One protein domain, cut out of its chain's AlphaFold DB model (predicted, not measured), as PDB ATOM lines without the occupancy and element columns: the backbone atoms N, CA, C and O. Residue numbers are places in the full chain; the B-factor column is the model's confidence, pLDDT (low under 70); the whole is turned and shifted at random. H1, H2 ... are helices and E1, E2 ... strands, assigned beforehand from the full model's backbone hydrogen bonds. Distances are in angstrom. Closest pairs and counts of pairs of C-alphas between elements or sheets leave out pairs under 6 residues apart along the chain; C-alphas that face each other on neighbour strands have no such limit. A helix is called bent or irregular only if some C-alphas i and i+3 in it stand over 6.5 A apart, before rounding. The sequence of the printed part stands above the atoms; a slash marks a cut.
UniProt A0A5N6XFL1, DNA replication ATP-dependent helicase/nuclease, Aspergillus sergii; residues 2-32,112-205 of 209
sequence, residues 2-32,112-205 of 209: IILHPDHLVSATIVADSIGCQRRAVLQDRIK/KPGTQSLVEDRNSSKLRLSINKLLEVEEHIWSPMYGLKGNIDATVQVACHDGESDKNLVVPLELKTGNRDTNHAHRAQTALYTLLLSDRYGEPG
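What this domain is: This is residues 2 to 32 and 112 to 205 of the 209 residues of the protein "DNA replication ATP-dependent helicase/nuclease" of Aspergillus sergii (UniProt A0A5N6XFL1). A strongly bent, curled sheet of four strands wraps round one long helix, H3, which lies in the middle of the model; the small helices H1 and H2 extend the body at one end of its long axis, and the E1-E2 and E3-E4 turns lie toward the other. H1 packs on part of H3, and H2 packs on H1 farther out. The printed part has 125 residues, with three named helices and four named strands in the order H1 H2 E1 E2 E3 E4 H3; the sheet runs E1 E2 E3 E4, antiparallel throughout, and the class is mixed, helices and strands. The whole is compact, with a radius of gyration of the C-alphas of 15.9 A, and spans 48 by 31 by 27 A, only just elongated.

Where its parts are: H1 is residues 12 to 18, 9.9 A long, with C-alpha 12 at (89.251, 138.167, 92.239). H2 is residues 22 to 30, 12.4 A. After the cut come E1, residues 118 to 120, 6.8 A, and E2, residues 126 to 143, 31.1 A, which begins at C-alpha 126 (103.055, 116.386, 84.952). E3 is residues 148 to 161, 31.0 A, and E4 is residues 166 to 173, 19.7 A. H3 is residues 183 to 201, 26.5 A, and ends at C-alpha 201 (80.248, 123.244, 93.997).

How they stand to each other: The strands form a meander, each the antiparallel neighbour of the one before, and E1 and E4 are its edge strands. The sheet is strongly twisted; E2 bends by 95 degrees at residue 140, E3 by 85 degrees at residue 151 and E4 by 60 degrees at residue 170. In the hairpin of E1 and E2, N 119 and O 127 are 2.8 A apart; in that of E2 and E3, N 143 and O 148 are 2.8 A apart; in that of E3 and E4, N 158 and O 169 are 2.8 A apart, each within hydrogen-bond range. The sheet curls round H3, and the closest C-alphas of E4 and H3, Pro 172 and Tyr 193, are 6.3 A apart. H1 touches H3, with residues 185 to 193 of H3 alone, at a shallow tilt of 30 degrees, opposite ways; their closest C-alphas, Ala 16 and Ala 185, are 4.9 A apart. H1 only grazes the sheet with residues 12 to 15, and residues 10 to 11 pair, parallel, with residues 148 to 149 of E3. H2 touches H1 at a steep tilt of 48 degrees, opposite ways, with the C-alphas of Ser 18 and Ala 25 closest at 5.1 A; H2 and H3 are apart. In H1, H2 and H3 every O i to N i+4 pair is within hydrogen-bond range.

The domain as a whole: The two C-alphas farthest apart, those of Ile 31 and Glu 164, are 51.4 A apart. Residues 33 to 111 are not printed, and C-alphas 32 and 112 stand 43.8 A apart across the cut. Of the links printed whole, none is long. The mean pLDDT of the printed part is 87.2; residues 122 to 123, 162 to 165, 179 to 183 and 204 to 205 are under 70.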
ATOM      1  N   ILE A   2      91.358 134.075 107.615       93.06
ATOM      2  CA  ILE A   2      90.508 135.049 108.324       93.06
ATOM      3  C   ILE A   2      90.016 136.072 107.298       93.06
ATOM      4  O   ILE A   2      90.840 136.696 106.630       93.06
ATOM      5  N   ILE A   3      88.698 136.240 107.180       94.38
ATOM      6  CA  ILE A   3      88.060 137.229 106.301       94.38
ATOM      7  C   ILE A   3      87.585 138.399 107.164       94.38
ATOM      8  O   ILE A   3      86.770 138.214 108.063       94.38
ATOM      9  N   LEU A   4      88.133 139.594 106.925       94.50
ATOM     10  CA  LEU A   4      87.896 140.765 107.786       94.50
ATOM     11  C   LEU A   4      86.512 141.397 107.574       94.50
ATOM     12  O   LEU A   4      85.861 141.783 108.539       94.50
ATOM     13  N   HIS A   5      86.073 141.503 106.317       93.69
ATOM     14  CA  HIS A   5      84.792 142.100 105.927       93.69
ATOM     15  C   HIS A   5      84.101 141.204 104.884       93.69
ATOM     16  O   HIS A   5      84.209 141.485 103.691       93.69
ATOM     17  N   PRO A   6      83.435 140.111 105.305       93.50
ATOM     18  CA  PRO A   6      82.827 139.140 104.385       93.50
ATOM     19  C   PRO A   6      81.738 139.748 103.491       93.50
ATOM     20  O   PRO A   6      81.546 139.313 102.359       93.50
ATOM     21  N   ASP A   7      81.084 140.816 103.952       94.06
ATOM     22  CA  ASP A   7      80.041 141.518 103.197       94.06
ATOM     23  C   ASP A   7      80.598 142.438 102.093       94.06
ATOM     24  O   ASP A   7      79.850 142.957 101.263       94.06
ATOM     25  N   HIS A   8      81.916 142.671 102.061       93.25
ATOM     26  CA  HIS A   8      82.567 143.506 101.054       93.25
ATOM     27  C   HIS A   8      83.189 142.636  99.961       93.25
ATOM     28  O   HIS A   8      84.337 142.215 100.066       93.25
ATOM     29  N   LEU A   9      82.438 142.411  98.881       95.06
ATOM     30  CA  LEU A   9      82.878 141.560  97.774       95.06
ATOM     31  C   LEU A   9      83.883 142.269  96.855       95.06
ATOM     32  O   LEU A   9      83.512 143.107  96.023       95.06
ATOM     33  N   VAL A  10      85.153 141.880  96.954       94.31
ATOM     34  CA  VAL A  10      86.225 142.348  96.063       94.31
ATOM     35  C   VAL A  10      86.355 141.401  94.867       94.31
ATOM     36  O   VAL A  10      86.274 140.184  95.025       94.31
ATOM     37  N   SER A  11      86.543 141.933  93.653       94.38
ATOM     38  CA  SER A  11      86.755 141.070  92.479       94.38
ATOM     39  C   SER A  11      88.075 140.307  92.591       94.38
ATOM     40  O   SER A  11      89.109 140.906  92.894       94.38
ATOM     41  N   ALA A  12      88.060 139.010  92.283       94.69
ATOM     42  CA  ALA A  12      89.251 138.167  92.239       94.69
ATOM     43  C   ALA A  12      90.350 138.753  91.335       94.69
ATOM     44  O   ALA A  12      91.524 138.708  91.695       94.69
ATOM     45  N   THR A  13      89.981 139.382  90.215       90.75
ATOM     46  CA  THR A  13      90.930 140.062  89.319       90.75
ATOM     47  C   THR A  13      91.625 141.236  90.016       90.75
ATOM     48  O   THR A  13      92.841 141.363  89.936       90.75
ATOM     49  N   ILE A  14      90.887 142.041  90.792       92.12
ATOM     50  CA  ILE A  14      91.457 143.171  91.551       92.12
ATOM     51  C   ILE A  14      92.421 142.664  92.625       92.12
ATOM     52  O   ILE A  14      93.499 143.232  92.816       92.12
ATOM     53  N   VAL A  15      92.055 141.586  93.325       94.06
ATOM     54  CA  VAL A  15      92.934 140.960  94.323       94.06
ATOM     55  C   VAL A  15      94.209 140.442  93.656       94.06
ATOM     56  O   VAL A  15      95.303 140.719  94.148       94.06
ATOM     57  N   ALA A  16      94.095 139.764  92.513       91.94
ATOM     58  CA  ALA A  16      95.238 139.283  91.744       91.94
ATOM     59  C   ALA A  16      96.160 140.424  91.268       91.94
ATOM     60  O   ALA A  16      97.379 140.343  91.437       91.94
ATOM     61  N   ASP A  17      95.596 141.525  90.764       88.00
ATOM     62  CA  ASP A  17      96.351 142.703  90.314       88.00
ATOM     63  C   ASP A  17      97.047 143.451  91.463       88.00
ATOM     64  O   ASP A  17      98.088 144.099  91.265       88.00
ATOM     65  N   SER A  18      96.508 143.339  92.681       91.62
ATOM     66  CA  SER A  18      97.064 143.968  93.882       91.62
ATOM     67  C   SER A  18      98.415 143.386  94.310       91.62
ATOM     68  O   SER A  18      99.175 144.084  94.986       91.62
ATOM     69  N   ILE A  19      98.752 142.163  93.867       88.69
ATOM     70  CA  ILE A  19     100.025 141.490  94.180       88.69
ATOM     71  C   ILE A  19     101.215 142.328  93.711       88.69
ATOM     72  O   ILE A  19     102.220 142.423  94.411       88.69
ATOM     73  N   GLY A  20     101.098 142.965  92.542       86.19
ATOM     74  CA  GLY A  20     102.137 143.857  92.032       86.19
ATOM     75  C   GLY A  20     102.094 145.248  92.665       86.19
ATOM     76  O   GLY A  20     103.136 145.837  92.939       86.19
ATOM     77  N   CYS A  21     100.896 145.806  92.873       90.06
ATOM     78  CA  CYS A  21     100.724 147.112  93.507       90.06
ATOM     79  C   CYS A  21      99.296 147.305  94.036       90.06
ATOM     80  O   CYS A  21      98.363 147.562  93.270       90.06
ATOM     81  N   GLN A  22      99.142 147.290  95.362       93.00
ATOM     82  CA  GLN A  22      97.850 147.487  96.030       93.00
ATOM     83  C   GLN A  22      97.223 148.847  95.712       93.00
ATOM     84  O   GLN A  22      96.040 148.929  95.390       93.00
ATOM     85  N   ARG A  23      98.018 149.928  95.741       94.44
ATOM     86  CA  ARG A  23      97.522 151.278  95.428       94.44
ATOM     87  C   ARG A  23      96.963 151.347  94.008       94.44
ATOM     88  O   ARG A  23      95.911 151.943  93.810       94.44
ATOM     89  N   ARG A  24      97.652 150.746  93.033       89.50
ATOM     90  CA  ARG A  24      97.203 150.719  91.636       89.50
ATOM     91  C   ARG A  24      95.873 149.979  91.508       89.50
ATOM     92  O   ARG A  24      94.965 150.539  90.911       89.50
ATOM     93  N   ALA A  25      95.745 148.802  92.122       90.38
ATOM     94  CA  ALA A  25      94.509 148.018  92.095       90.38
ATOM     95  C   ALA A  25      93.319 148.791  92.695       90.38
ATOM     96  O   ALA A  25      92.260 148.873  92.081       90.38
ATOM     97  N   VAL A  26      93.512 149.451  93.845       91.56
ATOM     98  CA  VAL A  26      92.468 150.288  94.467       91.56
ATOM     99  C   VAL A  26      92.096 151.485  93.587       91.56
ATOM    100  O   VAL A  26      90.922 151.840  93.494       91.56
ATOM    101  N   LEU A  27      93.077 152.130  92.952       90.88
ATOM    102  CA  LEU A  27      92.812 153.256  92.057       90.88
ATOM    103  C   LEU A  27      92.068 152.815  90.793       90.88
ATOM    104  O   LEU A  27      91.137 153.504  90.404       90.88
ATOM    105  N   GLN A  28      92.434 151.685  90.187       86.12
ATOM    106  CA  GLN A  28      91.764 151.149  88.996       86.12
ATOM    107  C   GLN A  28      90.321 150.719  89.278       86.12
ATOM    108  O   GLN A  28      89.449 150.937  88.443       86.12
ATOM    109  N   ASP A  29      90.053 150.157  90.459       86.12
ATOM    110  CA  ASP A  29      88.694 149.795  90.872       86.12
ATOM    111  C   ASP A  29      87.804 151.032  91.083       86.12
ATOM    112  O   ASP A  29      86.662 151.089  90.627       86.12
ATOM    113  N   ARG A  30      88.339 152.067  91.744       87.31
ATOM    114  CA  ARG A  30      87.573 153.281  92.080       87.31
ATOM    115  C   ARG A  30      87.464 154.269  90.926       87.31
ATOM    116  O   ARG A  30      86.476 154.996  90.840       87.31
ATOM    117  N   ILE A  31      88.483 154.335  90.078       86.38
ATOM    118  CA  ILE A  31      88.581 155.267  88.959       86.38
ATOM    119  C   ILE A  31      88.496 154.444  87.681       86.38
ATOM    120  O   ILE A  31      89.489 153.887  87.211       86.38
ATOM    121  N   LYS A  32      87.297 154.396  87.096       74.69
ATOM    122  CA  LYS A  32      87.097 153.798  85.776       74.69
ATOM    123  C   LYS A  32      87.783 154.675  84.732       74.69
ATOM    124  O   LYS A  32      87.228 155.686  84.313       74.69
ATOM    125  N   LYS A 112      88.266 111.064  78.189       87.94
ATOM    126  CA  LYS A 112      89.370 110.576  79.025       87.94
ATOM    127  C   LYS A 112      90.717 111.212  78.663       87.94
ATOM    128  O   LYS A 112      90.945 111.508  77.482       87.94
ATOM    129  N   PRO A 113      91.645 111.341  79.634       86.81
ATOM    130  CA  PRO A 113      92.984 111.863  79.387       86.81
ATOM    131  C   PRO A 113      93.757 111.020  78.368       86.81
ATOM    132  O   PRO A 113      93.933 109.812  78.522       86.81
ATOM    133  N   GLY A 114      94.266 111.673  77.324       83.56
ATOM    134  CA  GLY A 114      95.176 111.067  76.354       83.56
ATOM    135  C   GLY A 114      96.643 111.147  76.789       83.56
ATOM    136  O   GLY A 114      97.020 111.918  77.672       83.56
ATOM    137  N   THR A 115      97.524 110.418  76.102       82.12
ATOM    138  CA  THR A 115      98.979 110.460  76.359       82.12
ATOM    139  C   THR A 115      99.599 111.843  76.136       82.12
ATOM    140  O   THR A 115     100.576 112.175  76.803       82.12
ATOM    141  N   GLN A 116      99.011 112.645  75.242       83.94
ATOM    142  CA  GLN A 116      99.436 114.010  74.900       83.94
ATOM    143  C   GLN A 116      98.789 115.098  75.775       83.94
ATOM    144  O   GLN A 116      99.167 116.260  75.682       83.94
ATOM    145  N   SER A 117      97.826 114.743  76.633       85.44
ATOM    146  CA  SER A 117      97.045 115.695  77.440       85.44
ATOM    147  C   SER A 117      97.752 116.082  78.746       85.44
ATOM    148  O   SER A 117      97.211 115.966  79.840       85.44
ATOM    149  N   LEU A 118      99.025 116.465  78.631       83.94
ATOM    150  CA  LEU A 118      99.894 116.765  79.767       83.94
ATOM    151  C   LEU A 118      99.762 118.227  80.189       83.94
ATOM    152  O   LEU A 118      99.886 119.133  79.366       83.94
ATOM    153  N   VAL A 119      99.593 118.443  81.488       83.00
ATOM    154  CA  VAL A 119      99.599 119.758  82.127       83.00
ATOM    155  C   VAL A 119     100.609 119.741  83.266       83.00
ATOM    156  O   VAL A 119     100.727 118.754  83.989       83.00
ATOM    157  N   GLU A 120     101.378 120.816  83.392       79.19
ATOM    158  CA  GLU A 120     102.314 120.995  84.500       79.19
ATOM    159  C   GLU A 120     101.599 121.655  85.675       79.19
ATOM    160  O   GLU A 120     101.034 122.743  85.540       79.19
ATOM    161  N   ASP A 121     101.634 120.998  86.829       72.25
ATOM    162  CA  ASP A 121     101.175 121.573  88.087       72.25
ATOM    163  C   ASP A 121     102.242 122.520  88.687       72.25
ATOM    164  O   ASP A 121     103.380 122.624  88.217       72.25
ATOM    165  N   ARG A 122     101.883 123.232  89.759       67.62
ATOM    166  CA  ARG A 122     102.709 124.184  90.512       67.62
ATOM    167  C   ARG A 122     104.040 123.598  90.982       67.62
ATOM    168  O   ARG A 122     105.013 124.343  91.065       67.62
ATOM    169  N   ASN A 123     104.084 122.293  91.240       68.19
ATOM    170  CA  ASN A 123     105.285 121.571  91.666       68.19
ATOM    171  C   ASN A 123     106.104 121.007  90.490       68.19
ATOM    172  O   ASN A 123     106.993 120.184  90.701       68.19
ATOM    173  N   SER A 124     105.797 121.411  89.251       70.94
ATOM    174  CA  SER A 124     106.392 120.869  88.018       70.94
ATOM    175  C   SER A 124     106.150 119.368  87.809       70.94
ATOM    176  O   SER A 124     106.789 118.744  86.958       70.94
ATOM    177  N   SER A 125     105.204 118.780  88.545       75.25
ATOM    178  CA  SER A 125     104.658 117.459  88.253       75.25
ATOM    179  C   SER A 125     103.793 117.533  86.997       75.25
ATOM    180  O   SER A 125     103.099 118.521  86.749       75.25
ATOM    181  N   LYS A 126     103.861 116.490  86.169       79.12
ATOM    182  CA  LYS A 126     103.055 116.386  84.952       79.12
ATOM    183  C   LYS A 126     101.822 115.541  85.237       79.12
ATOM    184  O   LYS A 126     101.947 114.340  85.465       79.12
ATOM    185  N   LEU A 127     100.653 116.164  85.167       81.12
ATOM    186  CA  LEU A 127      99.353 115.510  85.262       81.12
ATOM    187  C   LEU A 127      98.799 115.268  83.855       81.12
ATOM    188  O   LEU A 127      98.985 116.091  82.959       81.12
ATOM    189  N   ARG A 128      98.090 114.153  83.656       86.81
ATOM    190  CA  ARG A 128      97.250 113.959  82.468       86.81
ATOM    191  C   ARG A 128      95.812 114.339  82.791       86.81
ATOM    192  O   ARG A 128      95.234 113.757  83.709       86.81
ATOM    193  N   LEU A 129      95.246 115.267  82.026       90.31
ATOM    194  CA  LEU A 129      93.862 115.703  82.203       90.31
ATOM    195  C   LEU A 129      93.146 115.892  80.871       90.31
ATOM    196  O   LEU A 129      93.749 116.325  79.895       90.31
ATOM    197  N   SER A 130      91.845 115.630  80.848       93.69
ATOM    198  CA  SER A 130      90.968 116.015  79.744       93.69
ATOM    199  C   SER A 130      89.766 116.779  80.267       93.69
ATOM    200  O   SER A 130      89.222 116.468  81.318       93.69
ATOM    201  N   ILE A 131      89.331 117.782  79.521       95.38
ATOM    202  CA  ILE A 131      88.068 118.472  79.730       95.38
ATOM    203  C   ILE A 131      86.991 117.628  79.052       95.38
ATOM    204  O   ILE A 131      86.954 117.524  77.826       95.38
ATOM    205  N   ASN A 132      86.131 116.998  79.847       94.19
ATOM    206  CA  ASN A 132      85.092 116.106  79.330       94.19
ATOM    207  C   ASN A 132      83.716 116.774  79.257       94.19
ATOM    208  O   ASN A 132      82.833 116.270  78.564       94.19
ATOM    209  N   LYS A 133      83.521 117.904  79.947       94.75
ATOM    210  CA  LYS A 133      82.250 118.626  79.940       94.75
ATOM    211  C   LYS A 133      82.442 120.117  80.204       94.75
ATOM    212  O   LYS A 133      83.129 120.501  81.145       94.75
ATOM    213  N   LEU A 134      81.768 120.947  79.413       96.69
ATOM    214  CA  LEU A 134      81.521 122.352  79.735       96.69
ATOM    215  C   LEU A 134      80.311 122.440  80.675       96.69
ATOM    216  O   LEU A 134      79.271 121.847  80.385       96.69
ATOM    217  N   LEU A 135      80.451 123.140  81.801       96.12
ATOM    218  CA  LEU A 135      79.357 123.350  82.753       96.12
ATOM    219  C   LEU A 135      78.697 124.711  82.547       96.12
ATOM    220  O   LEU A 135      77.475 124.767  82.479       96.12
ATOM    221  N   GLU A 136      79.499 125.768  82.421       95.88
ATOM    222  CA  GLU A 136      79.023 127.138  82.224       95.88
ATOM    223  C   GLU A 136      80.099 127.984  81.528       95.88
ATOM    224  O   GLU A 136      81.291 127.695  81.661       95.88
ATOM    225  N   VAL A 137      79.693 129.026  80.798       96.31
ATOM    226  CA  VAL A 137      80.603 130.093  80.334       96.31
ATOM    227  C   VAL A 137      80.238 131.411  81.004       96.31
ATOM    228  O   VAL A 137      79.063 131.642  81.274       96.31
ATOM    229  N   GLU A 138      81.218 132.290  81.228       94.19
ATOM    230  CA  GLU A 138      81.000 133.593  81.887       94.19
ATOM    231  C   GLU A 138      80.273 133.446  83.239       94.19
ATOM    232  O   GLU A 138      79.279 134.115  83.536       94.19
ATOM    233  N   GLU A 139      80.740 132.510  84.074       95.25
ATOM    234  CA  GLU A 139      80.074 132.213  85.336       95.25
ATOM    235  C   GLU A 139      80.366 133.293  86.388       95.25
ATOM    236  O   GLU A 139      81.497 133.473  86.856       95.25
ATOM    237  N   HIS A 140      79.311 133.984  86.816       95.81
ATOM    238  CA  HIS A 140      79.368 134.971  87.888       95.81
ATOM    239  C   HIS A 140      79.131 134.328  89.262       95.81
ATOM    240  O   HIS A 140      78.038 133.839  89.552       95.81
ATOM    241  N   ILE A 141      80.129 134.400  90.149       95.50
ATOM    242  CA  ILE A 141      80.042 133.857  91.516       95.50
ATOM    243  C   ILE A 141      80.304 134.955  92.540       95.50
ATOM    244  O   ILE A 141      81.288 135.692  92.447       95.50
ATOM    245  N   TRP A 142      79.431 135.039  93.545       95.94
ATOM    246  CA  TRP A 142      79.600 135.868  94.737       95.94
ATOM    247  C   TRP A 142      79.760 134.956  95.946       95.94
ATOM    248  O   TRP A 142      78.892 134.127  96.202       95.94
ATOM    249  N   SER A 143      80.847 135.134  96.690       95.25
ATOM    250  CA  SER A 143      81.153 134.354  97.884       95.25
ATOM    251  C   SER A 143      81.334 135.277  99.089       95.25
ATOM    252  O   SER A 143      82.428 135.811  99.311       95.25
ATOM    253  N   PRO A 144      80.280 135.466  99.904       93.25
ATOM    254  CA  PRO A 144      80.399 136.114 101.208       93.25
ATOM    255  C   PRO A 144      81.328 135.344 102.154       93.25
ATOM    256  O   PRO A 144      81.993 135.958 102.983       93.25
ATOM    257  N   MET A 145      81.437 134.016 101.995       92.44
ATOM    258  CA  MET A 145      82.375 133.184 102.760       92.44
ATOM    259  C   MET A 145      83.815 133.685 102.619       92.44
ATOM    260  O   MET A 145      84.564 133.674 103.595       92.44
ATOM    261  N   TYR A 146      84.186 134.158 101.425       94.31
ATOM    262  CA  TYR A 146      85.525 134.659 101.127       94.31
ATOM    263  C   TYR A 146      85.621 136.185 100.994       94.31
ATOM    264  O   TYR A 146      86.728 136.709 100.897       94.31
ATOM    265  N   GLY A 147      84.501 136.916 101.001       95.69
ATOM    266  CA  GLY A 147      84.485 138.343 100.664       95.69
ATOM    267  C   GLY A 147      84.913 138.604  99.213       95.69
ATOM    268  O   GLY A 147      85.531 139.625  98.909       95.69
ATOM    269  N   LEU A 148      84.637 137.657  98.310       96.31
ATOM    270  CA  LEU A 148      85.103 137.684  96.925       96.31
ATOM    271  C   LEU A 148      83.948 137.590  95.935       96.31
ATOM    272  O   LEU A 148      82.932 136.944  96.179       96.31
ATOM    273  N   LYS A 149      84.144 138.192  94.768       96.31
ATOM    274  CA  LYS A 149      83.341 137.929  93.573       96.31
ATOM    275  C   LYS A 149      84.245 137.628  92.387       96.31
ATOM    276  O   LYS A 149      85.388 138.081  92.351       96.31
ATOM    277  N   GLY A 150      83.743 136.900  91.405       95.75
ATOM    278  CA  GLY A 150      84.501 136.566  90.204       95.75
ATOM    279  C   GLY A 150      83.609 136.397  88.990       95.75
ATOM    280  O   GLY A 150      82.410 136.159  89.127       95.75
ATOM    281  N   ASN A 151      84.232 136.545  87.824       95.69
ATOM    282  CA  ASN A 151      83.663 136.179  86.541       95.69
ATOM    283  C   ASN A 151      84.616 135.187  85.873       95.69
ATOM    284  O   ASN A 151      85.741 135.562  85.540       95.69
ATOM    285  N   ILE A 152      84.206 133.929  85.790       95.81
ATOM    286  CA  ILE A 152      85.042 132.834  85.297       95.81
ATOM    287  C   ILE A 152      84.729 132.639  83.813       95.81
ATOM    288  O   ILE A 152      83.575 132.379  83.480       95.81
ATOM    289  N   ASP A 153      85.738 132.722  82.937       95.62
ATOM    290  CA  ASP A 153      85.536 132.605  81.481       95.62
ATOM    291  C   ASP A 153      84.791 131.310  81.108       95.62
ATOM    292  O   ASP A 153      83.847 131.329  80.314       95.62
ATOM    293  N   ALA A 154      85.203 130.180  81.694       96.69
ATOM    294  CA  ALA A 154      84.486 128.914  81.605       96.69
ATOM    295  C   ALA A 154      84.668 128.052  82.861       96.69
ATOM    296  O   ALA A 154      85.778 127.873  83.367       96.69
ATOM    297  N   THR A 155      83.580 127.438  83.313       96.81
ATOM    298  CA  THR A 155      83.588 126.399  84.344       96.81
ATOM    299  C   THR A 155      83.467 125.048  83.656       96.81
ATOM    300  O   THR A 155      82.520 124.786  82.908       96.81
ATOM    301  N   VAL A 156      84.445 124.172  83.881       96.31
ATOM    302  CA  VAL A 156      84.557 122.895  83.171       96.31
ATOM    303  C   VAL A 156      84.717 121.732  84.139       96.31
ATOM    304  O   VAL A 156      85.265 121.873  85.230       96.31
ATOM    305  N   GLN A 157      84.254 120.560  83.716       94.94
ATOM    306  CA  GLN A 157      84.597 119.301  84.353       94.94
ATOM    307  C   GLN A 157      85.821 118.710  83.655       94.94
ATOM    308  O   GLN A 157      85.854 118.577  82.425       94.94
ATOM    309  N   VAL A 158      86.814 118.336  84.451       93.56
ATOM    310  CA  VAL A 158      88.014 117.644  83.992       93.56
ATOM    311  C   VAL A 158      88.049 116.228  84.540       93.56
ATOM    312  O   VAL A 158      87.821 116.020  85.728       93.56
ATOM    313  N   ALA A 159      88.353 115.263  83.678       91.62
ATOM    314  CA  ALA A 159      88.792 113.941  84.087       91.62
ATOM    315  C   ALA A 159      90.308 113.975  84.287       91.62
ATOM    316  O   ALA A 159      91.042 114.438  83.411       91.62
ATOM    317  N   CYS A 160      90.788 113.467  85.416       86.69
ATOM    318  CA  CYS A 160      92.207 113.258  85.666       86.69
ATOM    319  C   CYS A 160      92.468 111.836  86.147       86.69
ATOM    320  O   CYS A 160      91.621 111.211  86.787       86.69
ATOM    321  N   HIS A 161      93.643 111.324  85.789       74.81
ATOM    322  CA  HIS A 161      94.066 109.981  86.156       74.81
ATOM    323  C   HIS A 161      95.048 110.053  87.327       74.81
ATOM    324  O   HIS A 161      96.191 110.476  87.146       74.81
ATOM    325  N   ASP A 162      94.601 109.626  88.506       66.00
ATOM    326  CA  ASP A 162      95.351 109.703  89.769       66.00
ATOM    327  C   ASP A 162      96.072 108.378  90.100       66.00
ATOM    328  O   ASP A 162      96.118 107.923  91.236       66.00
ATOM    329  N   GLY A 163      96.550 107.664  89.076       64.38
ATOM    330  CA  GLY A 163      97.255 106.379  89.215       64.38
ATOM    331  C   GLY A 163      96.379 105.169  89.582       64.38
ATOM    332  O   GLY A 163      96.638 104.078  89.079       64.38
ATOM    333  N   GLU A 164      95.328 105.349  90.388       64.00
ATOM    334  CA  GLU A 164      94.407 104.276  90.808       64.00
ATOM    335  C   GLU A 164      92.989 104.407  90.230       64.00
ATOM    336  O   GLU A 164      92.326 103.399  89.979       64.00
ATOM    337  N   SER A 165      92.501 105.631  89.995       69.25
ATOM    338  CA  SER A 165      91.144 105.870  89.483       69.25
ATOM    339  C   SER A 165      91.038 107.144  88.645       69.25
ATOM    340  O   SER A 165      91.814 108.089  88.810       69.25
ATOM    341  N   ASP A 166      90.063 107.155  87.732       76.19
ATOM    342  CA  ASP A 166      89.673 108.359  87.000       76.19
ATOM    343  C   ASP A 166      88.767 109.204  87.912       76.19
ATOM    344  O   ASP A 166      87.682 108.762  88.304       76.19
ATOM    345  N   LYS A 167      89.205 110.418  88.257       85.31
ATOM    346  CA  LYS A 167      88.436 111.381  89.061       85.31
ATOM    347  C   LYS A 167      87.919 112.505  88.171       85.31
ATOM    348  O   LYS A 167      88.644 112.994  87.307       85.31
ATOM    349  N   ASN A 168      86.679 112.931  88.408       90.06
ATOM    350  CA  ASN A 168      86.100 114.115  87.774       90.06
ATOM    351  C   ASN A 168      86.134 115.289  88.753       90.06
ATOM    352  O   ASN A 168      85.586 115.181  89.849       90.06
ATOM    353  N   LEU A 169      86.730 116.407  88.344       91.50
ATOM    354  CA  LEU A 169      86.800 117.635  89.132       91.50
ATOM    355  C   LEU A 169      86.170 118.800  88.381       91.50
ATOM    356  O   LEU A 169      86.282 118.889  87.162       91.50
ATOM    357  N   VAL A 170      85.553 119.718  89.121       93.56
ATOM    358  CA  VAL A 170      85.088 121.002  88.587       93.56
ATOM    359  C   VAL A 170      86.196 122.027  88.772       93.56
ATOM    360  O   VAL A 170      86.658 122.245  89.891       93.56
ATOM    361  N   VAL A 171      86.645 122.636  87.676       93.81
ATOM    362  CA  VAL A 171      87.770 123.576  87.680       93.81
ATOM    363  C   VAL A 171      87.462 124.818  86.840       93.81
ATOM    364  O   VAL A 171      86.700 124.732  85.871       93.81
ATOM    365  N   PRO A 172      88.061 125.973  87.179       95.38
ATOM    366  CA  PRO A 172      87.956 127.165  86.353       95.38
ATOM    367  C   PRO A 172      88.938 127.070  85.181       95.38
ATOM    368  O   PRO A 172      90.113 126.739  85.366       95.38
ATOM    369  N   LEU A 173      88.473 127.409  83.985       94.62
ATOM    370  CA  LEU A 173      89.288 127.579  82.791       94.62
ATOM    371  C   LEU A 173      89.343 129.071  82.457       94.62
ATOM    372  O   LEU A 173      88.337 129.648  82.063       94.62
ATOM    373  N   GLU A 174      90.521 129.672  82.614       93.44
ATOM    374  CA  GLU A 174      90.776 131.071  82.256       93.44
ATOM    375  C   GLU A 174      91.491 131.135  80.905       93.44
ATOM    376  O   GLU A 174      92.547 130.517  80.718       93.44
ATOM    377  N   LEU A 175      90.951 131.920  79.981       91.12
ATOM    378  CA  LEU A 175      91.548 132.167  78.682       91.12
ATOM    379  C   LEU A 175      92.357 133.471  78.725       91.12
ATOM    380  O   LEU A 175      91.971 134.471  79.324       91.12
ATOM    381  N   LYS A 176      93.541 133.465  78.106       87.88
ATOM    382  CA  LYS A 176      94.370 134.670  77.964       87.88
ATOM    383  C   LYS A 176      94.896 134.782  76.547       87.88
ATOM    384  O   LYS A 176      95.538 133.870  76.030       87.88
ATOM    385  N   THR A 177      94.678 135.945  75.949       78.88
ATOM    386  CA  THR A 177      95.244 136.330  74.658       78.88
ATOM    387  C   THR A 177      96.427 137.282  74.901       78.88
ATOM    388  O   THR A 177      96.292 138.287  75.593       78.88
ATOM    389  N   GLY A 178      97.628 136.962  74.396       70.44
ATOM    390  CA  GLY A 178      98.816 137.829  74.526       70.44
ATOM    391  C   GLY A 178     100.039 137.194  75.207       70.44
ATOM    392  O   GLY A 178     100.199 135.974  75.212       70.44
ATOM    393  N   ASN A 179     100.951 138.036  75.716       57.91
ATOM    394  CA  ASN A 179     102.267 137.621  76.227       57.91
ATOM    395  C   ASN A 179     102.185 136.884  77.578       57.91
ATOM    396  O   ASN A 179     101.343 137.185  78.419       57.91
ATOM    397  N   ARG A 180     103.116 135.949  77.818       61.28
ATOM    398  CA  ARG A 180     103.147 135.056  79.002       61.28
ATOM    399  C   ARG A 180     103.726 135.706  80.278       61.28
ATOM    400  O   ARG A 180     103.893 135.015  81.283       61.28
ATOM    401  N   ASP A 181     104.034 137.004  80.254       53.84
ATOM    402  CA  ASP A 181     104.879 137.677  81.260       53.84
ATOM    403  C   ASP A 181     104.180 137.985  82.604       53.84
ATOM    404  O   ASP A 181     104.848 138.193  83.615       53.84
ATOM    405  N   THR A 182     102.847 137.949  82.688       60.19
ATOM    406  CA  THR A 182     102.069 138.241  83.918       60.19
ATOM    407  C   THR A 182     101.730 136.990  84.737       60.19
ATOM    408  O   THR A 182     100.647 136.851  85.309       60.19
ATOM    409  N   ASN A 183     102.683 136.064  84.832       68.25
ATOM    410  CA  ASN A 183     102.468 134.718  85.368       68.25
ATOM    411  C   ASN A 183     101.930 134.709  86.819       68.25
ATOM    412  O   ASN A 183     101.079 133.893  87.155       68.25
ATOM    413  N   HIS A 184     102.361 135.636  87.685       79.69
ATOM    414  CA  HIS A 184     101.924 135.653  89.091       79.69
ATOM    415  C   HIS A 184     100.487 136.153  89.292       79.69
ATOM    416  O   HIS A 184      99.746 135.537  90.055       79.69
ATOM    417  N   ALA A 185     100.080 137.225  88.601       84.62
ATOM    418  CA  ALA A 185      98.714 137.746  88.696       84.62
ATOM    419  C   ALA A 185      97.715 136.751  88.089       84.62
ATOM    420  O   ALA A 185      96.729 136.405  88.728       84.62
ATOM    421  N   HIS A 186      98.025 136.188  86.916       85.00
ATOM    422  CA  HIS A 186      97.172 135.170  86.296       85.00
ATOM    423  C   HIS A 186      97.023 133.926  87.187       85.00
ATOM    424  O   HIS A 186      95.913 133.450  87.400       85.00
ATOM    425  N   ARG A 187      98.117 133.442  87.797       86.75
ATOM    426  CA  ARG A 187      98.059 132.318  88.751       86.75
ATOM    427  C   ARG A 187      97.198 132.627  89.971       86.75
ATOM    428  O   ARG A 187      96.466 131.753  90.429       86.75
ATOM    429  N   ALA A 188      97.305 133.839  90.510       90.94
ATOM    430  CA  ALA A 188      96.491 134.258  91.640       90.94
ATOM    431  C   ALA A 188      95.010 134.336  91.266       90.94
ATOM    432  O   ALA A 188      94.179 133.849  92.024       90.94
ATOM    433  N   GLN A 189      94.689 134.867  90.084       92.56
ATOM    434  CA  GLN A 189      93.320 134.930  89.575       92.56
ATOM    435  C   GLN A 189      92.693 133.530  89.507       92.56
ATOM    436  O   GLN A 189      91.654 133.299  90.123       92.56
ATOM    437  N   THR A 190      93.361 132.565  88.865       91.25
ATOM    438  CA  THR A 190      92.855 131.185  88.777       91.25
ATOM    439  C   THR A 190      92.742 130.522  90.155       91.25
ATOM    440  O   THR A 190      91.769 129.822  90.413       91.25
ATOM    441  N   ALA A 191      93.683 130.774  91.075       92.50
ATOM    442  CA  ALA A 191      93.612 130.251  92.444       92.50
ATOM    443  C   ALA A 191      92.397 130.788  93.220       92.50
ATOM    444  O   ALA A 191      91.750 130.045  93.954       92.50
ATOM    445  N   LEU A 192      92.082 132.075  93.054       95.00
ATOM    446  CA  LEU A 192      90.909 132.701  93.661       95.00
ATOM    447  C   LEU A 192      89.613 132.155  93.049       95.00
ATOM    448  O   LEU A 192      88.646 131.942  93.773       95.00
ATOM    449  N   TYR A 193      89.599 131.857  91.748       96.12
ATOM    450  CA  TYR A 193      88.463 131.185  91.112       96.12
ATOM    451  C   TYR A 193      88.250 129.761  91.624       96.12
ATOM    452  O   TYR A 193      87.104 129.355  91.786       96.12
ATOM    453  N   THR A 194      89.311 129.029  91.978       93.69
ATOM    454  CA  THR A 194      89.163 127.734  92.660       93.69
ATOM    455  C   THR A 194      88.458 127.877  94.011       93.69
ATOM    456  O   THR A 194      87.617 127.044  94.333       93.69
ATOM    457  N   LEU A 195      88.735 128.941  94.780       93.44
ATOM    458  CA  LEU A 195      88.001 129.218  96.023       93.44
ATOM    459  C   LEU A 195      86.525 129.531  95.744       93.44
ATOM    460  O   LEU A 195      85.645 128.997  96.402       93.44
ATOM    461  N   LEU A 196      86.229 130.363  94.742       95.25
ATOM    462  CA  LEU A 196      84.839 130.673  94.386       95.25
ATOM    463  C   LEU A 196      84.057 129.426  93.960       95.25
ATOM    464  O   LEU A 196      82.906 129.252  94.358       95.25
ATOM    465  N   LEU A 197      84.685 128.541  93.184       94.50
ATOM    466  CA  LEU A 197      84.068 127.279  92.793       94.50
ATOM    467  C   LEU A 197      83.914 126.316  93.972       94.50
ATOM    468  O   LEU A 197      82.923 125.591  93.992       94.50
ATOM    469  N   SER A 198      84.812 126.332  94.965       91.69
ATOM    470  CA  SER A 198      84.664 125.468  96.141       91.69
ATOM    471  C   SER A 198      83.487 125.857  97.035       91.69
ATOM    472  O   SER A 198      82.829 124.978  97.581       91.69
ATOM    473  N   ASP A 199      83.162 127.150  97.129       90.38
ATOM    474  CA  ASP A 199      81.957 127.627  97.828       90.38
ATOM    475  C   ASP A 199      80.670 127.178  97.110       90.38
ATOM    476  O   ASP A 199      79.685 126.792  97.733       90.38
ATOM    477  N   ARG A 200      80.683 127.183  95.770       90.25
ATOM    478  CA  ARG A 200      79.497 126.887  94.953       90.25
ATOM    479  C   ARG A 200      79.253 125.396  94.718       90.25
ATOM    480  O   ARG A 200      78.108 124.952  94.768       90.25
ATOM    481  N   TYR A 201      80.308 124.649  94.409       89.62
ATOM    482  CA  TYR A 201      80.248 123.244  93.997       89.62
ATOM    483  C   TYR A 201      80.824 122.278  95.046       89.62
ATOM    484  O   TYR A 201      80.715 121.065  94.869       89.62
ATOM    485  N   GLY A 202      81.394 122.792  96.141       83.81
ATOM    486  CA  GLY A 202      82.172 122.013  97.107       83.81
ATOM    487  C   GLY A 202      83.649 121.919  96.715       83.81
ATOM    488  O   GLY A 202      84.022 122.186  95.574       83.81
ATOM    489  N   GLU A 203      84.516 121.559  97.667       70.00
ATOM    490  CA  GLU A 203      85.953 121.433  97.400       70.00
ATOM    491  C   GLU A 203      86.233 120.363  96.328       70.00
ATOM    492  O   GLU A 203      85.909 119.188  96.538       70.00
ATOM    493  N   PRO A 204      86.860 120.724  95.189       64.12
ATOM    494  CA  PRO A 204      87.381 119.720  94.281       64.12
ATOM    495  C   PRO A 204      88.547 119.013  94.984       64.12
ATOM    496  O   PRO A 204      89.544 119.645  95.335       64.12
ATOM    497  N   GLY A 205      88.416 117.704  95.218       59.66
ATOM    498  CA  GLY A 205      89.519 116.887  95.731       59.66
ATOM    499  C   GLY A 205      90.739 116.965  94.800       59.66
ATOM    500  O   GLY A 205      90.582 117.251  93.613       59.66
TER     501      GLY A 205